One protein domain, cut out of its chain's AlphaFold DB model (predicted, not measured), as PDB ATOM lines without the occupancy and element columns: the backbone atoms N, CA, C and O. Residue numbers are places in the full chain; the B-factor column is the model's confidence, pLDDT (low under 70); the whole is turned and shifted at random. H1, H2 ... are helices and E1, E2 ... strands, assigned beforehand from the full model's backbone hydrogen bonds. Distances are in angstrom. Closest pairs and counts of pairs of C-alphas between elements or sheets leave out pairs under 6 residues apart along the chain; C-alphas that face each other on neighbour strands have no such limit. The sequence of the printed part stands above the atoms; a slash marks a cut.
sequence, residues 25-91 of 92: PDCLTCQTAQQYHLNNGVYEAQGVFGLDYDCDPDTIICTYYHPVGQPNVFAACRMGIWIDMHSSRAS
ATOM      1  N   PRO A  25     108.256 219.312 231.697       50.94
ATOM      2  CA  PRO A  25     109.623 219.648 231.291       50.94
ATOM      3  C   PRO A  25     109.789 219.802 229.764       50.94
ATOM      4  O   PRO A  25     110.806 220.314 229.297       50.94
ATOM      5  N   ASP A  26     108.797 219.392 228.970       53.34
ATOM      6  CA  ASP A  26     109.047 219.022 227.574       53.34
ATOM      7  C   ASP A  26     108.893 220.155 226.554       53.34
ATOM      8  O   ASP A  26     109.447 220.061 225.467       53.34
ATOM      9  N   CYS A  27     108.204 221.260 226.864       58.03
ATOM     10  CA  CYS A  27     107.943 222.273 225.828       58.03
ATOM     11  C   CYS A  27     109.201 223.078 225.451       58.03
ATOM     12  O   CYS A  27     109.489 223.264 224.271       58.03
ATOM     13  N   LEU A  28     109.976 223.538 226.441       65.88
ATOM     14  CA  LEU A  28     111.171 224.353 226.184       65.88
ATOM     15  C   LEU A  28     112.375 223.491 225.786       65.88
ATOM     16  O   LEU A  28     113.114 223.829 224.859       65.88
ATOM     17  N   THR A  29     112.545 222.357 226.469       76.50
ATOM     18  CA  THR A  29     113.614 221.395 226.177       76.50
ATOM     19  C   THR A  29     113.475 220.881 224.758       76.50
ATOM     20  O   THR A  29     114.464 220.800 224.039       76.50
ATOM     21  N   CYS A  30     112.245 220.619 224.314       85.56
ATOM     22  CA  CYS A  30     112.056 220.170 222.959       85.56
ATOM     23  C   CYS A  30     112.410 221.244 221.929       85.56
ATOM     24  O   CYS A  30     113.214 220.998 221.042       85.56
ATOM     25  N   GLN A  31     111.884 222.462 222.063       83.81
ATOM     26  CA  GLN A  31     112.121 223.521 221.074       83.81
ATOM     27  C   GLN A  31     113.594 223.924 220.919       83.81
ATOM     28  O   GLN A  31     113.954 224.491 219.891       83.81
ATOM     29  N   THR A  32     114.420 223.650 221.929       86.31
ATOM     30  CA  THR A  32     115.857 223.960 221.938       86.31
ATOM     31  C   THR A  32     116.744 222.755 221.624       86.31
ATOM     32  O   THR A  32     117.916 222.936 221.296       86.31
ATOM     33  N   ALA A  33     116.213 221.534 221.707       87.56
ATOM     34  CA  ALA A  33     116.937 220.317 221.376       87.56
ATOM     35  C   ALA A  33     116.971 220.064 219.865       87.56
ATOM     36  O   ALA A  33     116.089 220.495 219.120       87.56
ATOM     37  N   GLN A  34     117.967 219.281 219.443       91.56
ATOM     38  CA  GLN A  34     118.047 218.744 218.090       91.56
ATOM     39  C   GLN A  34     116.759 217.987 217.746       91.56
ATOM     40  O   GLN A  34     116.357 217.066 218.464       91.56
ATOM     41  N   GLN A  35     116.135 218.386 216.642       92.06
ATOM     42  CA  GLN A  35     114.886 217.814 216.158       92.06
ATOM     43  C   GLN A  35     115.160 216.718 215.134       92.06
ATOM     44  O   GLN A  35     116.140 216.772 214.386       92.06
ATOM     45  N   TYR A  36     114.274 215.730 215.106       93.44
ATOM     46  CA  TYR A  36     114.335 214.588 214.209       93.44
ATOM     47  C   TYR A  36     112.991 214.386 213.524       93.44
ATOM     48  O   TYR A  36     111.943 214.478 214.164       93.44
ATOM     49  N   HIS A  37     113.012 214.068 212.238       94.25
ATOM     50  CA  HIS A  37     111.830 213.659 211.491       94.25
ATOM     51  C   HIS A  37     111.860 212.145 211.274       94.25
ATOM     52  O   HIS A  37     112.925 211.577 211.039       94.25
ATOM     53  N   LEU A  38     110.706 211.487 211.384       92.88
ATOM     54  CA  LEU A  38     110.597 210.049 211.159       92.88
ATOM     55  C   LEU A  38     110.267 209.790 209.687       92.88
ATOM     56  O   LEU A  38     109.119 209.944 209.275       92.88
ATOM     57  N   ASN A  39     111.258 209.344 208.923       90.50
ATOM     58  CA  ASN A  39     111.135 209.049 207.502       90.50
ATOM     59  C   ASN A  39     111.420 207.561 207.257       90.50
ATOM     60  O   ASN A  39     112.491 207.063 207.594       90.50
ATOM     61  N   ASN A  40     110.447 206.818 206.721       92.06
ATOM     62  CA  ASN A  40     110.555 205.370 206.466       92.06
ATOM     63  C   ASN A  40     111.062 204.537 207.668       92.06
ATOM     64  O   ASN A  40     111.767 203.544 207.500       92.06
ATOM     65  N   GLY A  41     110.703 204.938 208.893       91.19
ATOM     66  CA  GLY A  41     111.124 204.254 210.123       91.19
ATOM     67  C   GLY A  41     112.511 204.650 210.642       91.19
ATOM     68  O   GLY A  41     112.963 204.087 211.638       91.19
ATOM     69  N   VAL A  42     113.175 205.620 210.010       92.25
ATOM     70  CA  VAL A  42     114.467 206.168 210.434       92.25
ATOM     71  C   VAL A  42     114.277 207.592 210.950       92.25
ATOM     72  O   VAL A  42     113.567 208.392 210.344       92.25
ATOM     73  N   TYR A  43     114.901 207.908 212.086       91.75
ATOM     74  CA  TYR A  43     114.917 209.262 212.639       91.75
ATOM     75  C   TYR A  43     116.062 210.060 212.016       91.75
ATOM     76  O   TYR A  43     117.233 209.809 212.296       91.75
ATOM     77  N   GLU A  44     115.720 211.029 211.177       93.06
ATOM     78  CA  GLU A  44     116.673 211.876 210.463       93.06
ATOM     79  C   GLU A  44     116.800 213.220 211.173       93.06
ATOM     80  O   GLU A  44     115.790 213.872 211.437       93.06
ATOM     81  N   ALA A  45     118.030 213.629 211.493       92.38
ATOM     82  CA  ALA A  45     118.303 214.907 212.142       92.38
ATOM     83  C   ALA A  45     117.951 216.074 211.212       92.38
ATOM     84  O   ALA A  45     118.351 216.087 210.050       92.38
ATOM     85  N   GLN A  46     117.225 217.051 211.744       92.19
ATOM     86  CA  GLN A  46     116.702 218.181 210.984       92.19
ATOM     87  C   GLN A  46     117.385 219.489 211.365       92.19
ATOM     88  O   GLN A  46     117.984 219.609 212.432       92.19
ATOM     89  N   GLY A  47     117.313 220.465 210.468       89.62
ATOM     90  CA  GLY A  47     117.908 221.780 210.670       89.62
ATOM     91  C   GLY A  47     117.125 222.656 211.651       89.62
ATOM     92  O   GLY A  47     116.630 222.212 212.687       89.62
ATOM     93  N   VAL A  48     117.014 223.939 211.331       90.06
ATOM     94  CA  VAL A  48     116.324 224.935 212.146       90.06
ATOM     95  C   VAL A  48     114.862 225.052 211.713       90.06
ATOM     96  O   VAL A  48     114.549 225.312 210.549       90.06
ATOM     97  N   PHE A  49     113.953 224.907 212.678       88.62
ATOM     98  CA  PHE A  49     112.516 225.113 212.482       88.62
ATOM     99  C   PHE A  49     112.216 226.521 211.935       88.62
ATOM    100  O   PHE A  49     112.721 227.515 212.459       88.62
ATOM    101  N   GLY A  50     111.381 226.605 210.898       88.94
ATOM    102  CA  GLY A  50     111.030 227.835 210.181       88.94
ATOM    103  C   GLY A  50     112.055 228.286 209.132       88.94
ATOM    104  O   GLY A  50     111.798 229.247 208.407       88.94
ATOM    105  N   LEU A  51     113.209 227.617 209.031       89.12
ATOM    106  CA  LEU A  51     114.230 227.885 208.011       89.12
ATOM    107  C   LEU A  51     114.392 226.706 207.056       89.12
ATOM    108  O   LEU A  51     114.279 226.900 205.844       89.12
ATOM    109  N   ASP A  52     114.631 225.524 207.621       90.69
ATOM    110  CA  ASP A  52     114.927 224.290 206.888       90.69
ATOM    111  C   ASP A  52     113.690 223.382 206.801       90.69
ATOM    112  O   ASP A  52     113.503 222.659 205.826       90.69
ATOM    113  N   TYR A  53     112.783 223.482 207.778       91.50
ATOM    114  CA  TYR A  53     111.520 222.745 207.795       91.50
ATOM    115  C   TYR A  53     110.432 223.466 208.599       91.50
ATOM    116  O   TYR A  53     110.730 224.350 209.407       91.50
ATOM    117  N   ASP A  54     109.180 223.051 208.418       93.75
ATOM    118  CA  ASP A  54     108.021 223.514 209.188       93.75
ATOM    119  C   ASP A  54     107.050 222.365 209.504       93.75
ATOM    120  O   ASP A  54     107.181 221.254 208.988       93.75
ATOM    121  N   CYS A  55     106.079 222.644 210.369       92.75
ATOM    122  CA  CYS A  55     105.015 221.732 210.761       92.75
ATOM    123  C   CYS A  55     103.658 222.410 210.534       92.75
ATOM    124  O   CYS A  55     103.250 223.247 211.342       92.75
ATOM    125  N   ASP A  56     102.953 222.037 209.464       92.69
ATOM    126  CA  ASP A  56     101.608 222.564 209.186       92.69
ATOM    127  C   ASP A  56     100.609 222.037 210.228       92.69
ATOM    128  O   ASP A  56     100.704 220.860 210.584       92.69
ATOM    129  N   PRO A  57      99.658 222.836 210.747       90.12
ATOM    130  CA  PRO A  57      98.788 222.412 211.840       90.12
ATOM    131  C   PRO A  57      97.989 221.136 211.533       90.12
ATOM    132  O   PRO A  57      97.125 221.119 210.660       90.12
ATOM    133  N   ASP A  58      98.238 220.084 212.315       91.81
ATOM    134  CA  ASP A  58      97.548 218.791 212.256       91.81
ATOM    135  C   ASP A  58      97.715 218.047 213.603       91.81
ATOM    136  O   ASP A  58      98.386 218.511 214.530       91.81
ATOM    137  N   THR A  59      97.081 216.889 213.728       90.19
ATOM    138  CA  THR A  59      97.046 215.998 214.893       90.19
ATOM    139  C   THR A  59      98.129 214.915 214.875       90.19
ATOM    140  O   THR A  59      98.274 214.181 215.853       90.19
ATOM    141  N   ILE A  60      98.902 214.811 213.792       91.44
ATOM    142  CA  ILE A  60     100.010 213.855 213.659       91.44
ATOM    143  C   ILE A  60     101.318 214.418 214.233       91.44
ATOM    144  O   ILE A  60     101.444 215.618 214.458       91.44
ATOM    145  N   ILE A  61     102.307 213.559 214.486       92.31
ATOM    146  CA  ILE A  61     103.616 213.986 215.001       92.31
ATOM    147  C   ILE A  61     104.493 214.444 213.832       92.31
ATOM    148  O   ILE A  61     104.782 213.663 212.930       92.31
ATOM    149  N   CYS A  62     104.958 215.689 213.887       93.12
ATOM    150  CA  CYS A  62     105.840 216.277 212.881       93.12
ATOM    151  C   CYS A  62     107.312 215.939 213.154       93.12
ATOM    152  O   CYS A  62     108.055 215.508 212.269       93.12
ATOM    153  N   THR A  63     107.734 216.148 214.406       94.44
ATOM    154  CA  THR A  63     109.125 215.990 214.847       94.44
ATOM    155  C   THR A  63     109.223 215.345 216.216       94.44
ATOM    156  O   THR A  63     108.323 215.445 217.055       94.44
ATOM    157  N   TYR A  64     110.363 214.706 216.429       92.88
ATOM    158  CA  TYR A  64     110.760 214.021 217.641       92.88
ATOM    159  C   TYR A  64     112.054 214.619 218.183       92.88
ATOM    160  O   TYR A  64     112.832 215.227 217.449       92.88
ATOM    161  N   TYR A  65     112.311 214.406 219.465       91.31
ATOM    162  CA  TYR A  65     113.551 214.812 220.114       91.31
ATOM    163  C   TYR A  65     114.015 213.745 221.102       91.31
ATOM    164  O   TYR A  65     113.232 212.893 221.533       91.31
ATOM    165  N   HIS A  66     115.289 213.814 221.476       89.62
ATOM    166  CA  HIS A  66     115.852 212.986 222.536       89.62
ATOM    167  C   HIS A  66     115.740 213.698 223.891       89.62
ATOM    168  O   HIS A  66     116.396 214.729 224.082       89.62
ATOM    169  N   PRO A  67     114.963 213.168 224.852       85.69
ATOM    170  CA  PRO A  67     114.906 213.735 226.185       85.69
ATOM    171  C   PRO A  67     116.222 213.503 226.933       85.69
ATOM    172  O   PRO A  67     116.823 212.423 226.893       85.69
ATOM    173  N   VAL A  68     116.663 214.524 227.666       82.88
ATOM    174  CA  VAL A  68     117.862 214.442 228.506       82.88
ATOM    175  C   VAL A  68     117.644 213.383 229.591       82.88
ATOM    176  O   VAL A  68     116.658 213.419 230.322       82.88
ATOM    177  N   GLY A  69     118.566 212.424 229.689       81.69
ATOM    178  CA  GLY A  69     118.469 211.294 230.621       81.69
ATOM    179  C   GLY A  69     117.763 210.054 230.060       81.69
ATOM    180  O   GLY A  69     117.733 209.031 230.739       81.69
ATOM    181  N   GLN A  70     117.249 210.103 228.823       79.62
ATOM    182  CA  GLN A  70     116.652 208.953 228.131       79.62
ATOM    183  C   GLN A  70     117.174 208.843 226.681       79.62
ATOM    184  O   GLN A  70     116.444 209.087 225.720       79.62
ATOM    185  N   PRO A  71     118.445 208.443 226.488       75.06
ATOM    186  CA  PRO A  71     119.105 208.456 225.178       75.06
ATOM    187  C   PRO A  71     118.605 207.386 224.198       75.06
ATOM    188  O   PRO A  71     119.000 207.405 223.044       75.06
ATOM    189  N   ASN A  72     117.751 206.454 224.630       83.31
ATOM    190  CA  ASN A  72     117.201 205.391 223.777       83.31
ATOM    191  C   ASN A  72     115.724 205.622 223.423       83.31
ATOM    192  O   ASN A  72     115.072 204.724 222.895       83.31
ATOM    193  N   VAL A  73     115.176 206.790 223.761       86.56
ATOM    194  CA  VAL A  73     113.765 207.117 223.552       86.56
ATOM    195  C   VAL A  73     113.667 208.397 222.737       86.56
ATOM    196  O   VAL A  73     114.299 209.396 223.070       86.56
ATOM    197  N   PHE A  74     112.848 208.361 221.691       89.25
ATOM    198  CA  PHE A  74     112.423 209.542 220.951       89.25
ATOM    199  C   PHE A  74     111.033 209.944 221.435       89.25
ATOM    200  O   PHE A  74     110.084 209.165 221.340       89.25
ATOM    201  N   ALA A  75     110.912 211.156 221.962       89.94
ATOM    202  CA  ALA A  75     109.639 211.721 222.386       89.94
ATOM    203  C   ALA A  75     109.100 212.673 221.312       89.94
ATOM    204  O   ALA A  75     109.871 213.299 220.587       89.94
ATOM    205  N   ALA A  76     107.776 212.781 221.202       90.75
ATOM    206  CA  ALA A  76     107.140 213.717 220.278       90.75
ATOM    207  C   ALA A  76     107.395 215.171 220.713       90.75
ATOM    208  O   ALA A  76     107.280 215.491 221.896       90.75
ATOM    209  N   CYS A  77     107.722 216.039 219.754       89.69
ATOM    210  CA  CYS A  77     107.995 217.454 219.990       89.69
ATOM    211  C   CYS A  77     106.890 218.374 219.485       89.69
ATOM    212  O   CYS A  77     106.245 219.094 220.246       89.69
ATOM    213  N   ARG A  78     106.714 218.374 218.162       90.19
ATOM    214  CA  ARG A  78     105.778 219.228 217.443       90.19
ATOM    215  C   ARG A  78     104.762 218.336 216.772       90.19
ATOM    216  O   ARG A  78     105.114 217.286 216.232       90.19
ATOM    217  N   MET A  79     103.519 218.782 216.799       91.69
ATOM    218  CA  MET A  79     102.461 218.180 216.004       91.69
ATOM    219  C   MET A  79     102.320 218.947 214.695       91.69
ATOM    220  O   MET A  79     102.613 220.143 214.654       91.69
ATOM    221  N   GLY A  80     101.909 218.248 213.648       92.88
ATOM    222  CA  GLY A  80     101.695 218.809 212.327       92.88
ATOM    223  C   GLY A  80     102.204 217.930 211.195       92.88
ATOM    224  O   GLY A  80     102.899 216.937 211.417       92.88
ATOM    225  N   ILE A  81     101.878 218.326 209.972       92.31
ATOM    226  CA  ILE A  81     102.409 217.714 208.757       92.31
ATOM    227  C   ILE A  81     103.800 218.284 208.505       92.31
ATOM    228  O   ILE A  81     103.986 219.499 208.469       92.31
ATOM    229  N   TRP A  82     104.775 217.399 208.326       91.50
ATOM    230  CA  TRP A  82     106.139 217.782 207.985       91.50
ATOM    231  C   TRP A  82     106.203 218.479 206.622       91.50
ATOM    232  O   TRP A  82     105.743 217.933 205.616       91.50
ATOM    233  N   ILE A  83     106.827 219.657 206.587       91.75
ATOM    234  CA  ILE A  83     107.119 220.406 205.365       91.75
ATOM    235  C   ILE A  83     108.624 220.649 205.281       91.75
ATOM    236  O   ILE A  83     109.204 221.284 206.157       91.75
ATOM    237  N   ASP A  84     109.242 220.210 204.185       90.12
ATOM    238  CA  ASP A  84     110.621 220.564 203.847       90.12
ATOM    239  C   ASP A  84     110.665 221.949 203.170       90.12
ATOM    240  O   ASP A  84     110.090 222.160 202.091       90.12
ATOM    241  N   MET A  85     111.352 222.906 203.805       86.38
ATOM    242  CA  MET A  85     111.510 224.271 203.293       86.38
ATOM    243  C   MET A  85     112.616 224.393 202.235       86.38
ATOM    244  O   MET A  85     112.610 225.352 201.458       86.38
ATOM    245  N   HIS A  86     113.557 223.448 202.154       77.50
ATOM    246  CA  HIS A  86     114.581 223.460 201.108       77.50
ATOM    247  C   HIS A  86     113.993 223.060 199.758       77.50
ATOM    248  O   HIS A  86     114.187 223.763 198.764       77.50
ATOM    249  N   SER A  87     113.227 221.968 199.733       68.38
ATOM    250  CA  SER A  87     112.572 221.479 198.517       68.38
ATOM    251  C   SER A  87     111.565 222.492 197.955       68.38
ATOM    252  O   SER A  87     111.520 222.750 196.751       68.38
ATOM    253  N   SER A  88     110.818 223.179 198.823       60.47
ATOM    254  CA  SER A  88     109.794 224.145 198.405       60.47
ATOM    255  C   SER A  88     110.344 225.478 197.863       60.47
ATOM    256  O   SER A  88     109.613 226.203 197.183       60.47
ATOM    257  N   ARG A  89     111.636 225.791 198.059       57.41
ATOM    258  CA  ARG A  89     112.299 226.955 197.428       57.41
ATOM    259  C   ARG A  89     112.825 226.687 196.016       57.41
ATOM    260  O   ARG A  89     113.061 227.647 195.293       57.41
ATOM    261  N   ALA A  90     112.985 225.428 195.607       58.12
ATOM    262  CA  ALA A  90     113.509 225.077 194.283       58.12
ATOM    263  C   ALA A  90     112.470 225.186 193.144       58.12
ATOM    264  O   ALA A  90     112.833 225.087 191.976       58.12
ATOM    265  N   SER A  91     111.190 225.399 193.471       57.69
ATOM    266  CA  SER A  91     110.074 225.460 192.508       57.69
ATOM    267  C   SER A  91     109.630 226.885 192.128       57.69
ATOM    268  O   SER A  91     108.500 227.065 191.671       57.69
TER     269      SER A  91
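This is residues 25 to 91 of the 92 residues of an uncharacterized protein of Paraflavitalea soli (UniProt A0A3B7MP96). A small, strongly twisted sheet is built of two hairpins, the long E3 and E4 folded over together and the short E1 and E2 beside E3. H1 packs on E4, and H2 lies at one end of the long axis. The printed 67 residues hold, in order, H1 E1 E2 E3 E4 H2; the antiparallel sheet runs E2 E1 E3 E4. The class is mixed; the whole is compact, radius of gyration of the C-alphas 11.9 A, spanning 41 by 23 by 21 A.

E3 is residues 53 to 65, 14.8 A long; E4, 75 to 84, 20.6 A; E1, 35 to 39; E2, 42 to 45. H1, 26 to 32, begins at C-alpha (109.047, 219.022, 227.574); H2, 85 to 89, ends at (112.299, 226.955, 197.428).

E3 bends by 141 degrees at residue 57, E4 by 83 degrees at residue 80. Within hydrogen-bond range are N 54 and O 83 in hairpin E3 and E4, 2.9 A; N 36 and O 64 between E1 and E3, 2.8 A; N 37 and O 44 in hairpin E1 and E2, 2.9 A. H1 is on the sheet, height 9.0 A; its closest C-alphas to E4 are Cys 30 and Cys 77, 5.7 A. H2 only grazes the sheet; its closest C-alphas to E3 are Met 85 and Tyr 53, 4.8 A. Every O i to N i+4 pair is within range in H1, 0 of 1 in H2, where 1 of 2 O i to N i+3 pairs is.

The farthest C-alphas, Gly 69 and Ser 91, are 41.5 A apart. The printed part has no cut and no long link. The pLDDT is under 70 at residues 25 to 28 and 87 to 91.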